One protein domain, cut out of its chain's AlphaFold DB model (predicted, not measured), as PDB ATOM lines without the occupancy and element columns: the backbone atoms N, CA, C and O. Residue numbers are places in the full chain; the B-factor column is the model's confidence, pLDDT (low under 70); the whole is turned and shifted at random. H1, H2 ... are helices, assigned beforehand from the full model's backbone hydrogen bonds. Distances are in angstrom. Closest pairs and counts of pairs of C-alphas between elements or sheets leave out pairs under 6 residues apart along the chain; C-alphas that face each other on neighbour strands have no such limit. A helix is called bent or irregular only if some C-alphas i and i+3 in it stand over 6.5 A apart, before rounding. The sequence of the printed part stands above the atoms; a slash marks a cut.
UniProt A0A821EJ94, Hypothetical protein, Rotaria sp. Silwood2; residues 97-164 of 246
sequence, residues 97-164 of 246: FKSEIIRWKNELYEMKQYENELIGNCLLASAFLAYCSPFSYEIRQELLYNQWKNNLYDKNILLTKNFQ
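What this domain is: This is residues 97 to 164 of the 246 residues of the protein "Hypothetical protein" of Rotaria sp. Silwood2 (UniProt A0A821EJ94). A long kinked helix, H1, sends its first part out as an arm, residues 97 to 112; beyond the kink the shorter H2 packs slantwise on H1, and the tail, residues 155 to 164, folds back toward the kink. The printed part has 68 residues, all helix in class, H1 then H2. It is loose, with a radius of gyration of the C-alphas of 15.8 A and spans of 51 by 23 by 17 A.

How they stand to each other: Start at H1, residues 97 to 131, with a kink of 49 degrees near residue 117. Its residues 120 to 128 alone touch residues 144 to 152 of H2, residues 137 to 154; the closest C-alphas, of Leu 124 and Leu 144, are 7.1 A apart. They run opposite ways at a steep tilt of 66 degrees. Within hydrogen-bond range are 28 of 31 O i to N i+4 pairs in H1 and 11 of 14 in H2.

Where its parts are: Find C-alpha 97 at (45.141, 109.603, 37.185); H1 runs 47.5 A. H2 runs 24.7 A to C-alpha 154 at (82.588, 96.827, 19.931), only just irregular: C-alphas 145 and 148 are 6.55 A apart.

The domain as a whole: The farthest C-alphas, of Lys 98 and Pro 134, are 52.0 A apart. The link is tight, the printed part has no cut, and no printed residue is under 70 in pLDDT.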
ATOM      1  N   PHE A  97      44.351 110.184  38.271       92.88
ATOM      2  CA  PHE A  97      45.141 109.603  37.185       92.88
ATOM      3  C   PHE A  97      46.346 110.449  36.772       92.88
ATOM      4  O   PHE A  97      47.164 109.990  35.980       92.88
ATOM      5  N   LYS A  98      46.509 111.673  37.279       92.19
ATOM      6  CA  LYS A  98      47.616 112.541  36.862       92.19
ATOM      7  C   LYS A  98      48.983 111.922  37.173       92.19
ATOM      8  O   LYS A  98      49.875 111.978  36.327       92.19
ATOM      9  N   SER A  99      49.145 111.330  38.358       90.19
ATOM     10  CA  SER A  99      50.370 110.606  38.732       90.19
ATOM     11  C   SER A  99      50.556 109.342  37.896       90.19
ATOM     12  O   SER A  99      51.664 109.065  37.443       90.19
ATOM     13  N   GLU A 100      49.465 108.625  37.630       92.69
ATOM     14  CA  GLU A 100      49.457 107.398  36.831       92.69
ATOM     15  C   GLU A 100      49.886 107.647  35.384       92.69
ATOM     16  O   GLU A 100      50.734 106.937  34.859       92.69
ATOM     17  N   ILE A 101      49.396 108.723  34.763       92.06
ATOM     18  CA  ILE A 101      49.793 109.119  33.408       92.06
ATOM     19  C   ILE A 101      51.294 109.416  33.341       92.06
ATOM     20  O   ILE A 101      51.940 109.077  32.352       92.06
ATOM     21  N   ILE A 102      51.862 110.059  34.366       94.00
ATOM     22  CA  ILE A 102      53.307 110.323  34.420       94.00
ATOM     23  C   ILE A 102      54.072 109.006  34.571       94.00
ATOM     24  O   ILE A 102      55.031 108.782  33.834       94.00
ATOM     25  N   ARG A 103      53.619 108.114  35.462       95.25
ATOM     26  CA  ARG A 103      54.221 106.790  35.651       95.25
ATOM     27  C   ARG A 103      54.221 105.986  34.353       95.25
ATOM     28  O   ARG A 103      55.285 105.563  33.928       95.25
ATOM     29  N   TRP A 104      53.076 105.857  33.685       95.44
ATOM     30  CA  TRP A 104      52.968 105.122  32.422       95.44
ATOM     31  C   TRP A 104      53.795 105.748  31.302       95.44
ATOM     32  O   TRP A 104      54.329 105.031  30.464       95.44
ATOM     33  N   LYS A 105      53.934 107.079  31.269       96.25
ATOM     34  CA  LYS A 105      54.828 107.742  30.308       96.25
ATOM     35  C   LYS A 105      56.293 107.397  30.558       96.25
ATOM     36  O   LYS A 105      57.013 107.155  29.593       96.25
ATOM     37  N   ASN A 106      56.721 107.380  31.820       96.06
ATOM     38  CA  ASN A 106      58.082 106.997  32.187       96.06
ATOM     39  C   ASN A 106      58.328 105.516  31.885       96.06
ATOM     40  O   ASN A 106      59.311 105.189  31.232       96.06
ATOM     41  N   GLU A 107      57.390 104.647  32.254       95.69
ATOM     42  CA  GLU A 107      57.443 103.212  31.977       95.69
ATOM     43  C   GLU A 107      57.495 102.941  30.467       95.69
ATOM     44  O   GLU A 107      58.336 102.186  29.998       95.69
ATOM     45  N   LEU A 108      56.693 103.649  29.664       95.62
ATOM     46  CA  LEU A 108      56.745 103.552  28.205       95.62
ATOM     47  C   LEU A 108      58.096 104.009  27.638       95.62
ATOM     48  O   LEU A 108      58.572 103.444  26.653       95.62
ATOM     49  N   TYR A 109      58.712 105.034  28.227       94.88
ATOM     50  CA  TYR A 109      60.054 105.461  27.836       94.88
ATOM     51  C   TYR A 109      61.100 104.393  28.181       94.88
ATOM     52  O   TYR A 109      61.912 104.049  27.324       94.88
ATOM     53  N   GLU A 110      61.049 103.829  29.387       92.94
ATOM     54  CA  GLU A 110      61.935 102.747  29.829       92.94
ATOM     55  C   GLU A 110      61.775 101.492  28.964       92.94
ATOM     56  O   GLU A 110      62.770 100.945  28.497       92.94
ATOM     57  N   MET A 111      60.540 101.091  28.647       93.12
ATOM     58  CA  MET A 111      60.257  99.952  27.769       93.12
ATOM     59  C   MET A 111      60.823 100.149  26.361       93.12
ATOM     60  O   MET A 111      61.364  99.207  25.791       93.12
ATOM     61  N   LYS A 112      60.759 101.367  25.807       93.00
ATOM     62  CA  LYS A 112      61.365 101.676  24.499       93.00
ATOM     63  C   LYS A 112      62.889 101.610  24.517       93.00
ATOM     64  O   LYS A 112      63.495 101.235  23.518       93.00
ATOM     65  N   GLN A 113      63.525 102.000  25.621       89.88
ATOM     66  CA  GLN A 113      64.970 101.809  25.770       89.88
ATOM     67  C   GLN A 113      65.297 100.318  25.882       89.88
ATOM     68  O   GLN A 113      66.171  99.824  25.170       89.88
ATOM     69  N   TYR A 114      64.526  99.595  26.696       90.88
ATOM     70  CA  TYR A 114      64.681  98.159  26.890       90.88
ATOM     71  C   TYR A 114      64.474  97.360  25.597       90.88
ATOM     72  O   TYR A 114      65.192  96.398  25.373       90.88
ATOM     73  N   GLU A 115      63.568  97.776  24.709       91.38
ATOM     74  CA  GLU A 115      63.356  97.146  23.396       91.38
ATOM     75  C   GLU A 115      64.646  97.095  22.559       91.38
ATOM     76  O   GLU A 115      64.961  96.063  21.967       91.38
ATOM     77  N   ASN A 116      65.437  98.173  22.566       88.62
ATOM     78  CA  ASN A 116      66.709  98.213  21.844       88.62
ATOM     79  C   ASN A 116      67.792  97.357  22.525       88.62
ATOM     80  O   ASN A 116      68.616  96.745  21.846       88.62
ATOM     81  N   GLU A 117      67.795  97.300  23.860       91.62
ATOM     82  CA  GLU A 117      68.725  96.476  24.650       91.62
ATOM     83  C   GLU A 117      68.373  94.978  24.609       91.62
ATOM     84  O   GLU A 117      69.245  94.117  24.762       91.62
ATOM     85  N   LEU A 118      67.101  94.648  24.370       93.00
ATOM     86  CA  LEU A 118      66.572  93.286  24.397       93.00
ATOM     87  C   LEU A 118      67.282  92.380  23.393       93.00
ATOM     88  O   LEU A 118      67.529  91.214  23.687       93.00
ATOM     89  N   ILE A 119      67.648  92.908  22.225       91.75
ATOM     90  CA  ILE A 119      68.350  92.145  21.186       91.75
ATOM     91  C   ILE A 119      69.704  91.649  21.713       91.75
ATOM     92  O   ILE A 119      70.031  90.470  21.561       91.75
ATOM     93  N   GLY A 120      70.473  92.524  22.369       92.25
ATOM     94  CA  GLY A 120      71.757  92.167  22.970       92.25
ATOM     95  C   GLY A 120      71.601  91.190  24.137       92.25
ATOM     96  O   GLY A 120      72.336  90.204  24.218       92.25
ATOM     97  N   ASN A 121      70.593  91.406  24.983       93.19
ATOM     98  CA  ASN A 121      70.274  90.526  26.109       93.19
ATOM     99  C   ASN A 121      69.888  89.109  25.640       93.19
ATOM    100  O   ASN A 121      70.434  88.121  26.130       93.19
ATOM    101  N   CYS A 122      69.011  88.995  24.636       93.56
ATOM    102  CA  CYS A 122      68.627  87.723  24.019       93.56
ATOM    103  C   CYS A 122      69.821  87.008  23.379       93.56
ATOM    104  O   CYS A 122      69.933  85.782  23.460       93.56
ATOM    105  N   LEU A 123      70.733  87.753  22.748       93.12
ATOM    106  CA  LEU A 123      71.932  87.179  22.146       93.12
ATOM    107  C   LEU A 123      72.876  86.596  23.210       93.12
ATOM    108  O   LEU A 123      73.325  85.462  23.058       93.12
ATOM    109  N   LEU A 124      73.120  87.313  24.313       92.94
ATOM    110  CA  LEU A 124      73.895  86.769  25.435       92.94
ATOM    111  C   LEU A 124      73.213  85.558  26.070       92.94
ATOM    112  O   LEU A 124      73.867  84.550  26.328       92.94
ATOM    113  N   ALA A 125      71.905  85.639  26.303       93.50
ATOM    114  CA  ALA A 125      71.163  84.572  26.957       93.50
ATOM    115  C   ALA A 125      71.099  83.296  26.108       93.50
ATOM    116  O   ALA A 125      71.291  82.190  26.614       93.50
ATOM    117  N   SER A 126      70.905  83.434  24.798       93.00
ATOM    118  CA  SER A 126      70.950  82.299  23.874       93.00
ATOM    119  C   SER A 126      72.355  81.700  23.766       93.00
ATOM    120  O   SER A 126      72.490  80.476  23.786       93.00
ATOM    121  N   ALA A 127      73.407  82.527  23.731       92.56
ATOM    122  CA  ALA A 127      74.788  82.048  23.760       92.56
ATOM    123  C   ALA A 127      75.102  81.286  25.059       92.56
ATOM    124  O   ALA A 127      75.724  80.223  25.014       92.56
ATOM    125  N   PHE A 128      74.608  81.775  26.200       92.81
ATOM    126  CA  PHE A 128      74.713  81.092  27.487       92.81
ATOM    127  C   PHE A 128      74.059  79.706  27.450       92.81
ATOM    128  O   PHE A 128      74.718  78.701  27.718       92.81
ATOM    129  N   LEU A 129      72.784  79.632  27.060       92.19
ATOM    130  CA  LEU A 129      72.046  78.366  27.015       92.19
ATOM    131  C   LEU A 129      72.652  77.363  26.022       92.19
ATOM    132  O   LEU A 129      72.613  76.158  26.265       92.19
ATOM    133  N   ALA A 130      73.222  77.843  24.913       91.19
ATOM    134  CA  ALA A 130      73.794  76.988  23.876       91.19
ATOM    135  C   ALA A 130      75.204  76.475  24.209       91.19
ATOM    136  O   ALA A 130      75.500  75.308  23.943       91.19
ATOM    137  N   TYR A 131      76.074  77.328  24.762       90.38
ATOM    138  CA  TYR A 131      77.511  77.046  24.865       90.38
ATOM    139  C   TYR A 131      78.039  76.955  26.296       90.38
ATOM    140  O   TYR A 131      79.055  76.298  26.505       90.38
ATOM    141  N   CYS A 132      77.383  77.564  27.289       91.06
ATOM    142  CA  CYS A 132      77.935  77.655  28.647       91.06
ATOM    143  C   CYS A 132      77.687  76.424  29.529       91.06
ATOM    144  O   CYS A 132      78.323  76.291  30.574       91.06
ATOM    145  N   SER A 133      76.813  75.505  29.105       87.94
ATOM    146  CA  SER A 133      76.429  74.320  29.885       87.94
ATOM    147  C   SER A 133      77.607  73.486  30.442       87.94
ATOM    148  O   SER A 133      77.596  73.213  31.642       87.94
ATOM    149  N   PRO A 134      78.648  73.125  29.659       89.50
ATOM    150  CA  PRO A 134      79.726  72.254  30.135       89.50
ATOM    151  C   PRO A 134      80.835  72.973  30.921       89.50
ATOM    152  O   PRO A 134      81.704  72.307  31.480       89.50
ATOM    153  N   PHE A 135      80.860  74.309  30.940       91.88
ATOM    154  CA  PHE A 135      81.950  75.071  31.557       91.88
ATOM    155  C   PHE A 135      81.739  75.292  33.058       91.88
ATOM    156  O   PHE A 135      80.603  75.279  33.537       91.88
ATOM    157  N   SER A 136      82.835  75.524  33.793       91.25
ATOM    158  CA  SER A 136      82.793  75.908  35.209       91.25
ATOM    159  C   SER A 136      82.270  77.335  35.387       91.25
ATOM    160  O   SER A 136      82.262  78.126  34.441       91.25
ATOM    161  N   TYR A 137      81.839  77.676  36.603       91.00
ATOM    162  CA  TYR A 137      81.302  79.002  36.910       91.00
ATOM    163  C   TYR A 137      82.268  80.128  36.524       91.00
ATOM    164  O   TYR A 137      81.854  81.092  35.891       91.00
ATOM    165  N   GLU A 138      83.558  79.985  36.824       93.38
ATOM    166  CA  GLU A 138      84.567  81.018  36.568       93.38
ATOM    167  C   GLU A 138      84.686  81.324  35.071       93.38
ATOM    168  O   GLU A 138      84.677  82.485  34.665       93.38
ATOM    169  N   ILE A 139      84.713  80.275  34.243       93.62
ATOM    170  CA  ILE A 139      84.774  80.408  32.783       93.62
ATOM    171  C   ILE A 139      83.480  81.034  32.256       93.62
ATOM    172  O   ILE A 139      83.525  81.895  31.381       93.62
ATOM    173  N   ARG A 140      82.314  80.647  32.795       93.50
ATOM    174  CA  ARG A 140      81.030  81.257  32.410       93.50
ATOM    175  C   ARG A 140      81.017  82.756  32.705       93.50
ATOM    176  O   ARG A 140      80.598  83.528  31.846       93.50
ATOM    177  N   GLN A 141      81.495  83.163  33.881       91.88
ATOM    178  CA  GLN A 141      81.591  84.570  34.277       91.88
ATOM    179  C   GLN A 141      82.535  85.349  33.352       91.88
ATOM    180  O   GLN A 141      82.182  86.433  32.882       91.88
ATOM    181  N   GLU A 142      83.698  84.779  33.023       93.56
ATOM    182  CA  GLU A 142      84.652  85.397  32.099       93.56
ATOM    183  C   GLU A 142      84.066  85.558  30.686       93.56
ATOM    184  O   GLU A 142      84.156  86.635  30.089       93.56
ATOM    185  N   LEU A 143      83.425  84.515  30.155       93.00
ATOM    186  CA  LEU A 143      82.804  84.552  28.833       93.00
ATOM    187  C   LEU A 143      81.671  85.580  28.777       93.00
ATOM    188  O   LEU A 143      81.662  86.418  27.878       93.00
ATOM    189  N   LEU A 144      80.748  85.555  29.741       90.25
ATOM    190  CA  LEU A 144      79.566  86.417  29.743       90.25
ATOM    191  C   LEU A 144      79.915  87.889  29.947       90.25
ATOM    192  O   LEU A 144      79.527  88.731  29.137       90.25
ATOM    193  N   TYR A 145      80.626  88.205  31.031       88.06
ATOM    194  CA  TYR A 145      80.755  89.585  31.501       88.06
ATOM    195  C   TYR A 145      82.017  90.290  31.017       88.06
ATOM    196  O   TYR A 145      82.017  91.520  30.978       88.06
ATOM    197  N   ASN A 146      83.040  89.544  30.583       89.62
ATOM    198  CA  ASN A 146      84.246  90.128  30.002       89.62
ATOM    199  C   ASN A 146      84.238  89.980  28.480       89.62
ATOM    200  O   ASN A 146      84.121  90.972  27.767       89.62
ATOM    201  N   GLN A 147      84.341  88.760  27.951       92.38
ATOM    202  CA  GLN A 147      84.601  88.573  26.520       92.38
ATOM    203  C   GLN A 147      83.397  88.938  25.641       92.38
ATOM    204  O   GLN A 147      83.516  89.764  24.734       92.38
ATOM    205  N   TRP A 148      82.230  88.339  25.893       92.94
ATOM    206  CA  TRP A 148      81.049  88.520  25.048       92.94
ATOM    207  C   TRP A 148      80.435  89.902  25.226       92.94
ATOM    208  O   TRP A 148      80.131  90.551  24.228       92.94
ATOM    209  N   LYS A 149      80.330  90.394  26.466       90.06
ATOM    210  CA  LYS A 149      79.868  91.761  26.736       90.06
ATOM    211  C   LYS A 149      80.719  92.807  26.000       90.06
ATOM    212  O   LYS A 149      80.152  93.661  25.324       90.06
ATOM    213  N   ASN A 150      82.052  92.704  26.049       90.81
ATOM    214  CA  ASN A 150      82.935  93.633  25.332       90.81
ATOM    215  C   ASN A 150      82.791  93.508  23.807       90.81
ATOM    216  O   ASN A 150      82.660  94.521  23.128       90.81
ATOM    217  N   ASN A 151      82.708  92.284  23.268       92.31
ATOM    218  CA  ASN A 151      82.517  92.078  21.826       92.31
ATOM    219  C   ASN A 151      81.211  92.699  21.304       92.31
ATOM    220  O   ASN A 151      81.159  93.195  20.179       92.31
ATOM    221  N   LEU A 152      80.145  92.664  22.108       91.31
ATOM    222  CA  LEU A 152      78.873  93.280  21.744       91.31
ATOM    223  C   LEU A 152      78.952  94.811  21.762       91.31
ATOM    224  O   LEU A 152      78.410  95.443  20.852       91.31
ATOM    225  N   TYR A 153      79.674  95.395  22.725       89.69
ATOM    226  CA  TYR A 153      79.937  96.836  22.736       89.69
ATOM    227  C   TYR A 153      80.754  97.283  21.521       89.69
ATOM    228  O   TYR A 153      80.376  98.263  20.881       89.69
ATOM    229  N   ASP A 154      81.789  96.533  21.131       92.75
ATOM    230  CA  ASP A 154      82.588  96.827  19.931       92.75
ATOM    231  C   ASP A 154      81.740  96.814  18.645       92.75
ATOM    232  O   ASP A 154      82.022  97.525  17.680       92.75
ATOM    233  N   LYS A 155      80.667  96.015  18.632       92.25
ATOM    234  CA  LYS A 155      79.711  95.912  17.519       92.25
ATOM    235  C   LYS A 155      78.555  96.911  17.598       92.25
ATOM    236  O   LYS A 155      77.650  96.834  16.768       92.25
ATOM    237  N   ASN A 156      78.582  97.846  18.548       90.06
ATOM    238  CA  ASN A 156      77.515  98.818  18.809       90.06
ATOM    239  C   ASN A 156      76.145  98.174  19.100       90.06
ATOM    240  O   ASN A 156      75.104  98.750  18.780       90.06
ATOM    241  N   ILE A 157      76.128  96.981  19.699       90.25
ATOM    242  CA  ILE A 157      74.893  96.351  20.172       90.25
ATOM    243  C   ILE A 157      74.632  96.854  21.591       90.25
ATOM    244  O   ILE A 157      75.510  96.797  22.450       90.25
ATOM    245  N   LEU A 158      73.428  97.371  21.832       89.19
ATOM    246  CA  LEU A 158      73.032  97.867  23.146       89.19
ATOM    247  C   LEU A 158      72.720  96.699  24.083       89.19
ATOM    248  O   LEU A 158      72.109  95.709  23.683       89.19
ATOM    249  N   LEU A 159      73.134  96.842  25.340       88.56
ATOM    250  CA  LEU A 159      72.861  95.898  26.419       88.56
ATOM    251  C   LEU A 159      72.491  96.639  27.689       88.56
ATOM    252  O   LEU A 159      73.001  97.730  27.961       88.56
ATOM    253  N   THR A 160      71.697  95.971  28.517       88.88
ATOM    254  CA  THR A 160      71.379  96.462  29.851       88.88
ATOM    255  C   THR A 160      72.650  96.549  30.699       88.88
ATOM    256  O   THR A 160      73.422  95.595  30.813       88.88
ATOM    257  N   LYS A 161      72.884  97.718  31.311       80.12
ATOM    258  CA  LYS A 161      74.138  98.048  32.025       80.12
ATOM    259  C   LYS A 161      74.525  97.001  33.079       80.12
ATOM    260  O   LYS A 161      75.674  96.548  33.098       80.12
ATOM    261  N   ASN A 162      73.544  96.579  33.879       84.38
ATOM    262  CA  ASN A 162      73.668  95.570  34.934       84.38
ATOM    263  C   ASN A 162      72.912  94.291  34.552       84.38
ATOM    264  O   ASN A 162      72.061  93.818  35.302       84.38
ATOM    265  N   PHE A 163      73.168  93.775  33.349       86.56
ATOM    266  CA  PHE A 163      72.600  92.501  32.921       86.56
ATOM    267  C   PHE A 163      72.979  91.390  33.910       86.56
ATOM    268  O   PHE A 163      74.154  91.232  34.227       86.56
ATOM    269  N   GLN A 164      71.985  90.641  34.386       88.88
ATOM    270  CA  GLN A 164      72.158  89.419  35.170       88.88
ATOM    271  C   GLN A 164      71.381  88.316  34.464       88.88
ATOM    272  O   GLN A 164      70.178  88.459  34.221       88.88
TER     273      GLN A 164